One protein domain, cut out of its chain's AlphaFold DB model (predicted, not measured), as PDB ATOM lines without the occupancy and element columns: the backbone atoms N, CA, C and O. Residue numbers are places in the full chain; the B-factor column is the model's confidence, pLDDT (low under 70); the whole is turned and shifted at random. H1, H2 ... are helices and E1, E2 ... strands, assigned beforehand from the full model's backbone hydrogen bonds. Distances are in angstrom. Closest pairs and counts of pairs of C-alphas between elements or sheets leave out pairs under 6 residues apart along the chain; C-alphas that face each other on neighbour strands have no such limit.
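AT A GLANCE: This is residues 118 to 226 of the 298 residues of an uncharacterized protein of Prolixibacter denitrificans (UniProt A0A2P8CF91). The domain is a closed barrel of eight strands, E1 to E8, each antiparallel to its two neighbours, with one helix, H1, packed on the outside over E8. The strands follow one another round the ring in chain order, and the ring closes where E8 meets E1 along a short stretch. The printed part has 109 residues with eight named strands and then one named helix, and its class is mostly strand. It is compact, with a radius of gyration of the C-alphas of 12.9 A, and rounded, spanning 35 by 31 by 29 A.

HOW THE PARTS SIT: E1, residues 129 to 133, and E2, residues 136 to 144, form a hairpin, with N 131 and O 138 2.8 A apart. E3, residues 147 to 155, is antiparallel to E2 at 158 degrees, with N 139 and O 151 at 2.9 A. E4, residues 163 to 169, follows beside E3, with N 150 and O 165 at 2.8 A. E5, residues 174 to 180, is antiparallel to E4, with N 166 and O 178 at 2.8 A. E6, residues 187 to 195, bends by 50 degrees at residue 190; E5 lies on one side of it, with N 177 and O 190 at 2.8 A. E7, residues 200 to 203, lies on the other side of E6, with N 195 and O 200 at 2.8 A. E8, residues 207 to 211, is antiparallel to E7, with N 201 and O 209 at 2.8 A. E8 and E1 are antiparallel at 134 degrees, with N 132 and O 210 at 2.7 A. These eight strands make a meander, each strand the antiparallel neighbour of the one before. H1, residues 216 to 225, is on the barrel and outside it, at a height over the sheet of 9.1 A. Its closest C-alphas to E8 are those of Leu 223 and Val 210, 5.7 A apart. On the local plane H1 and E8 stand at 32 degrees, only just slantwise. Every O i to N i+4 pair in H1 is within hydrogen-bond range. E1 and E5 are apart, for instance.

IN THESE COORDINATES: E1 begins at C-alpha 129, at (37.306, 40.335, 21.592). E2 is 25.4 A long, E3 21.8 A, E5 19.0 A and E6 24.8 A. H1 is 14.0 A long and ends at C-alpha 225, at (20.607, 48.034, 12.194).

THE WHOLE: The two C-alphas farthest apart are those of Ser 185 and Asn 215, 35.9 A. The printed part has no cut and no long link. The mean pLDDT of the printed part is 90.0, and residues 184 to 186 are under 70.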
ATOM      1  N   ASP A 118      46.340  44.600  22.612       85.81
ATOM      2  CA  ASP A 118      47.096  44.026  21.493       85.81
ATOM      3  C   ASP A 118      47.177  42.492  21.548       85.81
ATOM      4  O   ASP A 118      47.444  41.852  20.536       85.81
ATOM      5  N   SER A 119      46.930  41.887  22.717       82.12
ATOM      6  CA  SER A 119      46.936  40.431  22.890       82.12
ATOM      7  C   SER A 119      45.550  39.797  22.765       82.12
ATOM      8  O   SER A 119      45.419  38.589  22.949       82.12
ATOM      9  N   ILE A 120      44.499  40.583  22.511       86.62
ATOM     10  CA  ILE A 120      43.134  40.057  22.438       86.62
ATOM     11  C   ILE A 120      42.925  39.351  21.099       86.62
ATOM     12  O   ILE A 120      42.990  39.961  20.031       86.62
ATOM     13  N   ASN A 121      42.580  38.067  21.166       79.81
ATOM     14  CA  ASN A 121      42.120  37.325  20.005       79.81
ATOM     15  C   ASN A 121      40.724  37.820  19.595       79.81
ATOM     16  O   ASN A 121      39.756  37.658  20.332       79.81
ATOM     17  N   ASN A 122      40.618  38.417  18.408       83.06
ATOM     18  CA  ASN A 122      39.372  38.997  17.908       83.06
ATOM     19  C   ASN A 122      38.820  38.254  16.675       83.06
ATOM     20  O   ASN A 122      38.131  38.835  15.843       83.06
ATOM     21  N   THR A 123      39.143  36.964  16.539       74.94
ATOM     22  CA  THR A 123      38.862  36.142  15.341       74.94
ATOM     23  C   THR A 123      37.426  35.607  15.236       74.94
ATOM     24  O   THR A 123      37.115  34.887  14.292       74.94
ATOM     25  N   GLY A 124      36.531  35.936  16.178       75.06
ATOM     26  CA  GLY A 124      35.114  35.535  16.130       75.06
ATOM     27  C   GLY A 124      34.822  34.089  16.557       75.06
ATOM     28  O   GLY A 124      33.677  33.649  16.506       75.06
ATOM     29  N   GLN A 125      35.828  33.336  17.011       81.31
ATOM     30  CA  GLN A 125      35.664  31.936  17.432       81.31
ATOM     31  C   GLN A 125      35.084  31.777  18.851       81.31
ATOM     32  O   GLN A 125      34.499  30.742  19.164       81.31
ATOM     33  N   SER A 126      35.225  32.793  19.707       89.50
ATOM     34  CA  SER A 126      34.716  32.827  21.086       89.50
ATOM     35  C   SER A 126      34.104  34.203  21.402       89.50
ATOM     36  O   SER A 126      34.087  35.095  20.555       89.50
ATOM     37  N   ILE A 127      33.597  34.399  22.625       95.31
ATOM     38  CA  ILE A 127      33.134  35.719  23.102       95.31
ATOM     39  C   ILE A 127      34.294  36.704  23.339       95.31
ATOM     40  O   ILE A 127      34.067  37.903  23.490       95.31
ATOM     41  N   GLU A 128      35.542  36.235  23.361       95.62
ATOM     42  CA  GLU A 128      36.704  37.110  23.509       95.62
ATOM     43  C   GLU A 128      36.803  38.078  22.344       95.62
ATOM     44  O   GLU A 128      36.480  37.724  21.213       95.62
ATOM     45  N   GLY A 129      37.229  39.304  22.613       95.88
ATOM     46  CA  GLY A 129      37.306  40.335  21.592       95.88
ATOM     47  C   GLY A 129      37.132  41.731  22.153       95.88
ATOM     48  O   GLY A 129      36.910  41.936  23.350       95.88
ATOM     49  N   ILE A 130      37.210  42.703  21.252       96.75
ATOM     50  CA  ILE A 130      36.846  44.086  21.542       96.75
ATOM     51  C   ILE A 130      35.452  44.312  20.973       96.75
ATOM     52  O   ILE A 130      35.172  43.961  19.831       96.75
ATOM     53  N   TRP A 131      34.578  44.895  21.778       97.38
ATOM     54  CA  TRP A 131      33.154  44.994  21.509       97.38
ATOM     55  C   TRP A 131      32.705  46.448  21.606       97.38
ATOM     56  O   TRP A 131      32.964  47.134  22.595       97.38
ATOM     57  N   ILE A 132      32.025  46.918  20.569       95.31
ATOM     58  CA  ILE A 132      31.524  48.276  20.400       95.31
ATOM     59  C   ILE A 132      30.046  48.290  20.771       95.31
ATOM     60  O   ILE A 132      29.226  47.627  20.141       95.31
ATOM     61  N   GLY A 133      29.698  49.063  21.791       90.94
ATOM     62  CA  GLY A 133      28.320  49.342  22.172       90.94
ATOM     63  C   GLY A 133      28.008  50.827  22.049       90.94
ATOM     64  O   GLY A 133      28.879  51.667  21.827       90.94
ATOM     65  N   PHE A 134      26.744  51.174  22.264       84.88
ATOM     66  CA  PHE A 134      26.279  52.560  22.170       84.88
ATOM     67  C   PHE A 134      26.908  53.496  23.208       84.88
ATOM     68  O   PHE A 134      27.049  54.687  22.966       84.88
ATOM     69  N   ARG A 135      27.299  52.959  24.369       86.19
ATOM     70  CA  ARG A 135      27.904  53.722  25.476       86.19
ATOM     71  C   ARG A 135      29.429  53.655  25.502       86.19
ATOM     72  O   ARG A 135      30.039  54.188  26.431       86.19
ATOM     73  N   GLY A 136      30.031  52.992  24.517       91.19
ATOM     74  CA  GLY A 136      31.472  52.834  24.409       91.19
ATOM     75  C   GLY A 136      31.919  51.401  24.145       91.19
ATOM     76  O   GLY A 136      31.133  50.552  23.727       91.19
ATOM     77  N   LYS A 137      33.204  51.140  24.386       96.12
ATOM     78  CA  LYS A 137      33.877  49.877  24.082       96.12
ATOM     79  C   LYS A 137      34.187  49.073  25.336       96.12
ATOM     80  O   LYS A 137      34.630  49.634  26.344       96.12
ATOM     81  N   ILE A 138      34.033  47.759  25.225       97.50
ATOM     82  CA  ILE A 138      34.480  46.787  26.224       97.50
ATOM     83  C   ILE A 138      35.454  45.795  25.588       97.50
ATOM     84  O   ILE A 138      35.422  45.568  24.381       97.50
ATOM     85  N   ALA A 139      36.315  45.205  26.404       97.69
ATOM     86  CA  ALA A 139      37.164  44.084  26.031       97.69
ATOM     87  C   ALA A 139      36.718  42.870  26.835       97.69
ATOM     88  O   ALA A 139      36.516  42.981  28.043       97.69
ATOM     89  N   ILE A 140      36.560  41.729  26.175       97.62
ATOM     90  CA  ILE A 140      36.264  40.456  26.826       97.62
ATOM     91  C   ILE A 140      37.464  39.545  26.626       97.62
ATOM     92  O   ILE A 140      37.919  39.361  25.498       97.62
ATOM     93  N   VAL A 141      37.969  38.990  27.723       95.81
ATOM     94  CA  VAL A 141      39.099  38.056  27.722       95.81
ATOM     95  C   VAL A 141      38.771  36.820  28.540       95.81
ATOM     96  O   VAL A 141      38.007  36.885  29.512       95.81
ATOM     97  N   GLN A 142      39.339  35.687  28.146       94.31
ATOM     98  CA  GLN A 142      39.209  34.459  28.904       94.31
ATOM     99  C   GLN A 142      40.045  34.525  30.185       94.31
ATOM    100  O   GLN A 142      41.233  34.837  30.164       94.31
ATOM    101  N   LYS A 143      39.406  34.219  31.316       92.81
ATOM    102  CA  LYS A 143      40.073  34.106  32.618       92.81
ATOM    103  C   LYS A 143      40.459  32.657  32.907       92.81
ATOM    104  O   LYS A 143      41.561  32.393  33.370       92.81
ATOM    105  N   GLU A 144      39.530  31.739  32.650       93.38
ATOM    106  CA  GLU A 144      39.649  30.290  32.842       93.38
ATOM    107  C   GLU A 144      38.853  29.583  31.732       93.38
ATOM    108  O   GLU A 144      38.089  30.221  31.001       93.38
ATOM    109  N   GLU A 145      38.990  28.263  31.586       92.69
ATOM    110  CA  GLU A 145      38.200  27.510  30.606       92.69
ATOM    111  C   GLU A 145      36.694  27.780  30.779       92.69
ATOM    112  O   GLU A 145      36.128  27.606  31.859       92.69
ATOM    113  N   GLY A 146      36.051  28.294  29.725       93.19
ATOM    114  CA  GLY A 146      34.628  28.640  29.747       93.19
ATOM    115  C   GLY A 146      34.238  29.853  30.604       93.19
ATOM    116  O   GLY A 146      33.050  30.169  30.644       93.19
ATOM    117  N   ARG A 147      35.177  30.563  31.247       96.94
ATOM    118  CA  ARG A 147      34.892  31.779  32.030       96.94
ATOM    119  C   ARG A 147      35.621  32.997  31.485       96.94
ATOM    120  O   ARG A 147      36.832  32.969  31.272       96.94
ATOM    121  N   TYR A 148      34.893  34.097  31.358       96.94
ATOM    122  CA  TYR A 148      35.382  35.323  30.737       96.94
ATOM    123  C   TYR A 148      35.099  36.532  31.617       96.94
ATOM    124  O   TYR A 148      34.134  36.554  32.385       96.94
ATOM    125  N   VAL A 149      35.929  37.558  31.471       97.12
ATOM    126  CA  VAL A 149      35.755  38.852  32.125       97.12
ATOM    127  C   VAL A 149      35.644  39.938  31.065       97.12
ATOM    128  O   VAL A 149      36.464  40.020  30.153       97.12
ATOM    129  N   GLY A 150      34.598  40.750  31.177       97.19
ATOM    130  CA  GLY A 150      34.374  41.932  30.357       97.19
ATOM    131  C   GLY A 150      34.787  43.183  31.115       97.19
ATOM    132  O   GLY A 150      34.242  43.462  32.186       97.19
ATOM    133  N   VAL A 151      35.718  43.950  30.558       97.06
ATOM    134  CA  VAL A 151      36.229  45.193  31.144       97.06
ATOM    135  C   VAL A 151      35.948  46.396  30.258       97.06
ATOM    136  O   VAL A 151      35.900  46.287  29.033       97.06
ATOM    137  N   ALA A 152      35.806  47.568  30.869       97.00
ATOM    138  CA  ALA A 152      35.693  48.821  30.138       97.00
ATOM    139  C   ALA A 152      37.018  49.170  29.442       97.00
ATOM    140  O   ALA A 152      38.082  49.200  30.063       97.00
ATOM    141  N   VAL A 153      36.949  49.488  28.148       96.12
ATOM    142  CA  VAL A 153      38.076  50.066  27.396       96.12
ATOM    143  C   VAL A 153      37.922  51.579  27.347       96.12
ATOM    144  O   VAL A 153      38.815  52.319  27.747       96.12
ATOM    145  N   GLN A 154      36.754  52.016  26.888       95.06
ATOM    146  CA  GLN A 154      36.317  53.403  26.855       95.06
ATOM    147  C   GLN A 154      34.797  53.360  26.961       95.06
ATOM    148  O   GLN A 154      34.126  53.260  25.940       95.06
ATOM    149  N   TYR A 155      34.254  53.340  28.177       93.25
ATOM    150  CA  TYR A 155      32.821  53.152  28.408       93.25
ATOM    151  C   TYR A 155      32.294  54.181  29.407       93.25
ATOM    152  O   TYR A 155      32.919  54.441  30.434       93.25
ATOM    153  N   ARG A 156      31.139  54.788  29.113       87.94
ATOM    154  CA  ARG A 156      30.563  55.867  29.929       87.94
ATOM    155  C   ARG A 156      30.363  55.431  31.386       87.94
ATOM    156  O   ARG A 156      29.667  54.450  31.632       87.94
ATOM    157  N   ASN A 157      30.885  56.224  32.327       88.75
ATOM    158  CA  ASN A 157      30.849  56.015  33.787       88.75
ATOM    159  C   ASN A 157      31.696  54.843  34.314       88.75
ATOM    160  O   ASN A 157      31.498  54.428  35.455       88.75
ATOM    161  N   TYR A 158      32.609  54.307  33.503       92.19
ATOM    162  CA  TYR A 158      33.548  53.273  33.922       92.19
ATOM    163  C   TYR A 158      34.980  53.716  33.639       92.19
ATOM    164  O   TYR A 158      35.266  54.347  32.620       92.19
ATOM    165  N   GLU A 159      35.883  53.351  34.539       93.88
ATOM    166  CA  GLU A 159      37.316  53.529  34.352       93.88
ATOM    167  C   GLU A 159      37.889  52.435  33.446       93.88
ATOM    168  O   GLU A 159      37.361  51.324  33.358       93.88
ATOM    169  N   ARG A 160      38.999  52.726  32.760       95.31
ATOM    170  CA  ARG A 160      39.677  51.729  31.923       95.31
ATOM    171  C   ARG A 160      40.071  50.512  32.767       95.31
ATOM    172  O   ARG A 160      40.564  50.664  33.878       95.31
ATOM    173  N   ASN A 161      39.897  49.312  32.211       95.62
ATOM    174  CA  ASN A 161      40.115  48.013  32.861       95.62
ATOM    175  C   ASN A 161      39.157  47.694  34.020       95.62
ATOM    176  O   ASN A 161      39.306  46.655  34.665       95.62
ATOM    177  N   GLN A 162      38.162  48.538  34.294       95.50
ATOM    178  CA  GLN A 162      37.158  48.233  35.301       95.50
ATOM    179  C   GLN A 162      36.273  47.073  34.835       95.50
ATOM    180  O   GLN A 162      35.753  47.085  33.718       95.50
ATOM    181  N   VAL A 163      36.077  46.078  35.700       95.19
ATOM    182  CA  VAL A 163      35.231  44.911  35.437       95.19
ATOM    183  C   VAL A 163      33.773  45.347  35.362       95.19
ATOM    184  O   VAL A 163      33.204  45.862  36.325       95.19
ATOM    185  N   MET A 164      33.167  45.105  34.205       95.12
ATOM    186  CA  MET A 164      31.756  45.364  33.933       95.12
ATOM    187  C   MET A 164      30.934  44.084  33.972       95.12
ATOM    188  O   MET A 164      29.794  44.103  34.434       95.12
ATOM    189  N   PHE A 165      31.515  42.986  33.489       96.38
ATOM    190  CA  PHE A 165      30.817  41.725  33.294       96.38
ATOM    191  C   PHE A 165      31.705  40.532  33.644       96.38
ATOM    192  O   PHE A 165      32.914  40.550  33.425       96.38
ATOM    193  N   GLU A 166      31.081  39.473  34.135       97.31
ATOM    194  CA  GLU A 166      31.639  38.126  34.190       97.31
ATOM    195  C   GLU A 166      30.696  37.195  33.431       97.31
ATOM    196  O   GLU A 166      29.480  37.265  33.624       97.31
ATOM    197  N   PHE A 167      31.255  36.339  32.580       98.00
ATOM    198  CA  PHE A 167      30.501  35.404  31.751       98.00
ATOM    199  C   PHE A 167      30.946  33.969  32.014       98.00
ATOM    200  O   PHE A 167      32.144  33.697  32.115       98.00
ATOM    201  N   SER A 168      29.986  33.053  32.036       97.38
ATOM    202  CA  SER A 168      30.209  31.611  32.112       97.38
ATOM    203  C   SER A 168      29.515  30.941  30.934       97.38
ATOM    204  O   SER A 168      28.285  30.960  30.847       97.38
ATOM    205  N   LYS A 169      30.308  30.362  30.028       96.19
ATOM    206  CA  LYS A 169      29.838  29.716  28.798       96.19
ATOM    207  C   LYS A 169      28.832  28.612  29.107       96.19
ATOM    208  O   LYS A 169      29.073  27.777  29.974       96.19
ATOM    209  N   GLN A 170      27.741  28.628  28.358       94.25
ATOM    210  CA  GLN A 170      26.733  27.583  28.278       94.25
ATOM    211  C   GLN A 170      26.775  26.949  26.876       94.25
ATOM    212  O   GLN A 170      27.682  27.199  26.074       94.25
ATOM    213  N   GLU A 171      25.804  26.092  26.580       87.94
ATOM    214  CA  GLU A 171      25.617  25.534  25.241       87.94
ATOM    215  C   GLU A 171      25.163  26.614  24.236       87.94
ATOM    216  O   GLU A 171      24.740  27.702  24.615       87.94
ATOM    217  N   ASN A 172      25.272  26.321  22.935       85.75
ATOM    218  CA  ASN A 172      24.706  27.135  21.844       85.75
ATOM    219  C   ASN A 172      25.104  28.624  21.828       85.75
ATOM    220  O   ASN A 172      24.329  29.470  21.395       85.75
ATOM    221  N   ASN A 173      26.327  28.944  22.258       91.31
ATOM    222  CA  ASN A 173      26.828  30.319  22.375       91.31
ATOM    223  C   ASN A 173      26.018  31.214  23.327       91.31
ATOM    224  O   ASN A 173      26.037  32.440  23.188       91.31
ATOM    225  N   GLU A 174      25.347  30.616  24.308       93.94
ATOM    226  CA  GLU A 174      24.771  31.334  25.436       93.94
ATOM    227  C   GLU A 174      25.763  31.416  26.604       93.94
ATOM    228  O   GLU A 174      26.712  30.635  26.730       93.94
ATOM    229  N   PHE A 175      25.540  32.391  27.479       96.25
ATOM    230  CA  PHE A 175      26.366  32.671  28.640       96.25
ATOM    231  C   PHE A 175      25.479  33.061  29.816       96.25
ATOM    232  O   PHE A 175      24.626  33.942  29.707       96.25
ATOM    233  N   GLU A 176      25.751  32.470  30.975       96.38
ATOM    234  CA  GLU A 176      25.331  33.063  32.240       96.38
ATOM    235  C   GLU A 176      26.201  34.295  32.484       96.38
ATOM    236  O   GLU A 176      27.428  34.231  32.373       96.38
ATOM    237  N   MET A 177      25.575  35.421  32.805       95.00
ATOM    238  CA  MET A 177      26.238  36.709  32.941       95.00
ATOM    239  C   MET A 177      25.975  37.306  34.320       95.00
ATOM    240  O   MET A 177      24.852  37.344  34.819       95.00
ATOM    241  N   THR A 178      27.020  37.869  34.914       94.06
ATOM    242  CA  THR A 178      26.915  38.788  36.044       94.06
ATOM    243  C   THR A 178      27.430  40.164  35.634       94.06
ATOM    244  O   THR A 178      28.540  40.275  35.128       94.06
ATOM    245  N   SER A 179      26.642  41.217  35.850       91.88
ATOM    246  CA  SER A 179      27.019  42.606  35.562       91.88
ATOM    247  C   SER A 179      27.248  43.409  36.839       91.88
ATOM    248  O   SER A 179      26.547  43.219  37.838       91.88
ATOM    249  N   PHE A 180      28.218  44.320  36.791       90.19
ATOM    250  CA  PHE A 180      28.672  45.127  37.920       90.19
ATOM    251  C   PHE A 180      28.453  46.609  37.626       90.19
ATOM    252  O   PHE A 180      28.967  47.147  36.641       90.19
ATOM    253  N   ASN A 181      27.682  47.280  38.483       82.44
ATOM    254  CA  ASN A 181      27.422  48.708  38.370       82.44
ATOM    255  C   ASN A 181      28.209  49.499  39.439       82.44
ATOM    256  O   ASN A 181      27.963  49.292  40.632       82.44
ATOM    257  N   PRO A 182      29.098  50.433  39.045       74.69
ATOM    258  CA  PRO A 182      29.890  51.217  39.989       74.69
ATOM    259  C   PRO A 182      29.061  52.149  40.871       74.69
ATOM    260  O   PRO A 182      29.485  52.475  41.971       74.69
ATOM    261  N   THR A 183      27.887  52.595  40.415       71.06
ATOM    262  CA  THR A 183      27.162  53.689  41.075       71.06
ATOM    263  C   THR A 183      26.252  53.238  42.210       71.06
ATOM    264  O   THR A 183      25.807  54.063  42.997       71.06
ATOM    265  N   ASN A 184      25.877  51.959  42.267       68.06
ATOM    266  CA  ASN A 184      24.877  51.497  43.236       68.06
ATOM    267  C   ASN A 184      25.157  50.112  43.825       68.06
ATOM    268  O   ASN A 184      24.253  49.540  44.436       68.06
ATOM    269  N   SER A 185      26.370  49.578  43.638       66.75
ATOM    270  CA  SER A 185      26.795  48.275  44.178       66.75
ATOM    271  C   SER A 185      25.866  47.113  43.801       66.75
ATOM    272  O   SER A 185      25.891  46.054  44.427       66.75
ATOM    273  N   ARG A 186      25.011  47.290  42.783       69.81
ATOM    274  CA  ARG A 186      24.104  46.241  42.333       69.81
ATOM    275  C   ARG A 186      24.839  45.331  41.376       69.81
ATOM    276  O   ARG A 186      25.271  45.746  40.301       69.81
ATOM    277  N   THR A 187      24.879  44.073  41.772       81.25
ATOM    278  CA  THR A 187      25.259  42.964  40.918       81.25
ATOM    279  C   THR A 187      23.988  42.377  40.321       81.25
ATOM    280  O   THR A 187      23.114  41.922  41.061       81.25
ATOM    281  N   LEU A 188      23.852  42.415  38.996       82.81
ATOM    282  CA  LEU A 188      22.697  41.836  38.305       82.81
ATOM    283  C   LEU A 188      23.129  40.579  37.566       82.81
ATOM    284  O   LEU A 188      24.046  40.630  36.746       82.81
ATOM    285  N   LYS A 189      22.445  39.472  37.855       89.38
ATOM    286  CA  LYS A 189      22.557  38.231  37.089       89.38
ATOM    287  C   LYS A 189      21.592  38.273  35.910       89.38
ATOM    288  O   LYS A 189      20.497  38.817  36.040       89.38
ATOM    289  N   GLY A 190      22.007  37.707  34.792       89.12
ATOM    290  CA  GLY A 190      21.222  37.609  33.572       89.12
ATOM    291  C   GLY A 190      21.921  36.700  32.576       89.12
ATOM    292  O   GLY A 190      22.822  35.950  32.947       89.12
ATOM    293  N   LYS A 191      21.529  36.801  31.310       92.44
ATOM    294  CA  LYS A 191      22.103  36.005  30.230       92.44
ATOM    295  C   LYS A 191      22.649  36.881  29.116       92.44
ATOM    296  O   LYS A 191      22.315  38.065  29.010       92.44
ATOM    297  N   ALA A 192      23.517  36.281  28.320       94.69
ATOM    298  CA  ALA A 192      24.012  36.859  27.091       94.69
ATOM    299  C   ALA A 192      24.163  35.785  26.013       94.69
ATOM    300  O   ALA A 192      24.382  34.616  26.333       94.69
ATOM    301  N   SER A 193      24.117  36.190  24.753       94.56
ATOM    302  CA  SER A 193      24.208  35.290  23.605       94.56
ATOM    303  C   SER A 193      24.993  35.927  22.465       94.56
ATOM    304  O   SER A 193      25.060  37.151  22.316       94.56
ATOM    305  N   LEU A 194      25.622  35.080  21.651       94.94
ATOM    306  CA  LEU A 194      26.281  35.511  20.424       94.94
ATOM    307  C   LEU A 194      25.394  35.249  19.206       94.94
ATOM    308  O   LEU A 194      24.889  34.146  19.018       94.94
ATOM    309  N   HIS A 195      25.296  36.249  18.335       91.81
ATOM    310  CA  HIS A 195      24.521  36.216  17.099       91.81
ATOM    311  C   HIS A 195      25.373  36.633  15.896       91.81
ATOM    312  O   HIS A 195      26.457  37.205  16.041       91.81
ATOM    313  N   ILE A 196      24.861  36.347  14.693       90.12
ATOM    314  CA  ILE A 196      25.451  36.729  13.398       90.12
ATOM    315  C   ILE A 196      26.934  36.348  13.330       90.12
ATOM    316  O   ILE A 196      27.818  37.203  13.379       90.12
ATOM    317  N   ASN A 197      27.215  35.043  13.246       89.94
ATOM    318  CA  ASN A 197      28.582  34.507  13.200       89.94
ATOM    319  C   ASN A 197      29.469  35.051  14.336       89.94
ATOM    320  O   ASN A 197      30.623  35.408  14.115       89.94
ATOM    321  N   ASN A 198      28.903  35.156  15.542       93.50
ATOM    322  CA  ASN A 198      29.558  35.684  16.741       93.50
ATOM    323  C   ASN A 198      30.044  37.139  16.641       93.50
ATOM    324  O   ASN A 198      30.963  37.531  17.368       93.50
ATOM    325  N   ASN A 199      29.443  37.943  15.762       94.00
ATOM    326  CA  ASN A 199      29.761  39.365  15.618       94.00
ATOM    327  C   ASN A 199      28.833  40.277  16.417       94.00
ATOM    328  O   ASN A 199      29.138  41.457  16.565       94.00
ATOM    329  N   VAL A 200      27.734  39.754  16.955       94.44
ATOM    330  CA  VAL A 200      26.842  40.493  17.850       94.44
ATOM    331  C   VAL A 200      26.806  39.790  19.197       94.44
ATOM    332  O   VAL A 200      26.535  38.597  19.255       94.44
ATOM    333  N   LEU A 201      27.081  40.528  20.268       95.56
ATOM    334  CA  LEU A 201      26.885  40.092  21.644       95.56
ATOM    335  C   LEU A 201      25.636  40.773  22.187       95.56
ATOM    336  O   LEU A 201      25.598  41.996  22.349       95.56
ATOM    337  N   GLU A 202      24.629  39.975  22.483       92.69
ATOM    338  CA  GLU A 202      23.386  40.417  23.084       92.69
ATOM    339  C   GLU A 202      23.449  40.220  24.598       92.69
ATOM    340  O   GLU A 202      23.700  39.119  25.071       92.69
ATOM    341  N   ILE A 203      23.239  41.288  25.369       91.56
ATOM    342  CA  ILE A 203      22.998  41.213  26.810       91.56
ATOM    343  C   ILE A 203      21.492  41.315  27.010       91.56
ATOM    344  O   ILE A 203      20.923  42.410  26.898       91.56
ATOM    345  N   HIS A 204      20.874  40.179  27.324       87.38
ATOM    346  CA  HIS A 204      19.423  40.040  27.339       87.38
ATOM    347  C   HIS A 204      18.806  41.082  28.280       87.38
ATOM    348  O   HIS A 204      19.379  41.425  29.324       87.38
ATOM    349  N   ASP A 205      17.640  41.619  27.913       76.50
ATOM    350  CA  ASP A 205      16.909  42.605  28.717       76.50
ATOM    351  C   ASP A 205      17.639  43.948  28.950       76.50
ATOM    352  O   ASP A 205      17.168  44.790  29.730       76.50
ATOM    353  N   ASN A 206      18.762  44.197  28.258       80.44
ATOM    354  CA  ASN A 206      19.599  45.378  28.481       80.44
ATOM    355  C   ASN A 206      20.109  46.038  27.191       80.44
ATOM    356  O   ASN A 206      19.574  47.064  26.774       80.44
ATOM    357  N   THR A 207      21.177  45.509  26.593       86.12
ATOM    358  CA  THR A 207      21.915  46.179  25.515       86.12
ATOM    359  C   THR A 207      22.605  45.159  24.624       86.12
ATOM    360  O   THR A 207      22.683  43.985  24.949       86.12
ATOM    361  N   LYS A 208      23.173  45.627  23.521       90.12
ATOM    362  CA  LYS A 208      23.974  44.822  22.606       90.12
ATOM    363  C   LYS A 208      25.305  45.486  22.296       90.12
ATOM    364  O   LYS A 208      25.458  46.701  22.467       90.12
ATOM    365  N   PHE A 209      26.226  44.678  21.799       94.31
ATOM    366  CA  PHE A 209      27.523  45.088  21.301       94.31
ATOM    367  C   PHE A 209      27.811  44.417  19.961       94.31
ATOM    368  O   PHE A 209      27.365  43.301  19.709       94.31
ATOM    369  N   VAL A 210      28.596  45.081  19.124       95.12
ATOM    370  CA  VAL A 210      29.136  44.525  17.885       95.12
ATOM    371  C   VAL A 210      30.630  44.333  18.039       95.12
ATOM    372  O   VAL A 210      31.321  45.194  18.577       95.12
ATOM    373  N   ARG A 211      31.140  43.196  17.586       96.19
ATOM    374  CA  ARG A 211      32.571  42.917  17.574       96.19
ATOM    375  C   ARG A 211      33.288  43.947  16.706       96.19
ATOM    376  O   ARG A 211      32.897  44.175  15.569       96.19
ATOM    377  N   GLN A 212      34.343  44.549  17.242       95.19
ATOM    378  CA  GLN A 212      35.162  45.501  16.508       95.19
ATOM    379  C   GLN A 212      35.872  44.795  15.350       95.19
ATOM    380  O   GLN A 212      36.508  43.763  15.548       95.19
ATOM    381  N   THR A 213      35.834  45.393  14.169       92.69
ATOM    382  CA  THR A 213      36.628  45.004  13.006       92.69
ATOM    383  C   THR A 213      37.571  46.146  12.614       92.69
ATOM    384  O   THR A 213      37.715  47.144  13.326       92.69
ATOM    385  N   SER A 214      38.263  46.005  11.482       91.12
ATOM    386  CA  SER A 214      39.017  47.112  10.884       91.12
ATOM    387  C   SER A 214      38.113  48.178  10.255       91.12
ATOM    388  O   SER A 214      38.592  49.266   9.942       91.12
ATOM    389  N   ASN A 215      36.818  47.895  10.070       91.81
ATOM    390  CA  ASN A 215      35.859  48.791   9.436       91.81
ATOM    391  C   ASN A 215      34.826  49.300  10.451       91.81
ATOM    392  O   ASN A 215      33.716  48.778  10.556       91.81
ATOM    393  N   GLU A 216      35.172  50.380  11.156       88.75
ATOM    394  CA  GLU A 216      34.299  50.981  12.174       88.75
ATOM    395  C   GLU A 216      32.930  51.411  11.613       88.75
ATOM    396  O   GLU A 216      31.923  51.346  12.320       88.75
ATOM    397  N   ILE A 217      32.868  51.828  10.343       81.81
ATOM    398  CA  ILE A 217      31.605  52.219   9.699       81.81
ATOM    399  C   ILE A 217      30.670  51.011   9.614       81.81
ATOM    400  O   ILE A 217      29.499  51.120   9.976       81.81
ATOM    401  N   SER A 218      31.191  49.855   9.195       85.38
ATOM    402  CA  SER A 218      30.428  48.606   9.137       85.38
ATOM    403  C   SER A 218      29.981  48.148  10.525       85.38
ATOM    404  O   SER A 218      28.822  47.771  10.699       85.38
ATOM    405  N   ASP A 219      30.862  48.219  11.525       90.62
ATOM    406  CA  ASP A 219      30.537  47.811  12.897       90.62
ATOM    407  C   ASP A 219      29.401  48.662  13.473       90.62
ATOM    408  O   ASP A 219      28.455  48.147  14.074       90.62
ATOM    409  N   ARG A 220      29.465  49.982  13.254       85.69
ATOM    410  CA  ARG A 220      28.410  50.911  13.666       85.69
ATOM    411  C   ARG A 220      27.123  50.650  12.903       85.69
ATOM    412  O   ARG A 220      26.076  50.582  13.538       85.69
ATOM    413  N   ALA A 221      27.184  50.479  11.583       78.50
ATOM    414  CA  ALA A 221      26.007  50.168  10.780       78.50
ATOM    415  C   ALA A 221      25.290  48.922  11.321       78.50
ATOM    416  O   ALA A 221      24.093  48.993  11.589       78.50
ATOM    417  N   LEU A 222      26.033  47.844  11.602       85.75
ATOM    418  CA  LEU A 222      25.491  46.628  12.210       85.75
ATOM    419  C   LEU A 222      24.913  46.885  13.609       85.75
ATOM    420  O   LEU A 222      23.827  46.400  13.925       85.75
ATOM    421  N   LEU A 223      25.592  47.676  14.443       86.38
ATOM    422  CA  LEU A 223      25.117  48.005  15.788       86.38
ATOM    423  C   LEU A 223      23.769  48.743  15.740       86.38
ATOM    424  O   LEU A 223      22.877  48.445  16.536       86.38
ATOM    425  N   TYR A 224      23.600  49.681  14.809       77.12
ATOM    426  CA  TYR A 224      22.358  50.439  14.648       77.12
ATOM    427  C   TYR A 224      21.252  49.638  13.952       77.12
ATOM    428  O   TYR A 224      20.084  49.791  14.315       77.12
ATOM    429  N   SER A 225      21.591  48.776  12.990       73.38
ATOM    430  CA  SER A 225      20.607  48.034  12.194       73.38
ATOM    431  C   SER A 225      20.158  46.717  12.827       73.38
ATOM    432  O   SER A 225      19.086  46.220  12.489       73.38
ATOM    433  N   TYR A 226      20.952  46.128  13.727       82.00
ATOM    434  CA  TYR A 226      20.629  44.833  14.321       82.00
ATOM    435  C   TYR A 226      19.381  44.901  15.214       82.00
ATOM    436  O   TYR A 226      19.309  45.677  16.180       82.00
TER     437      TYR A 226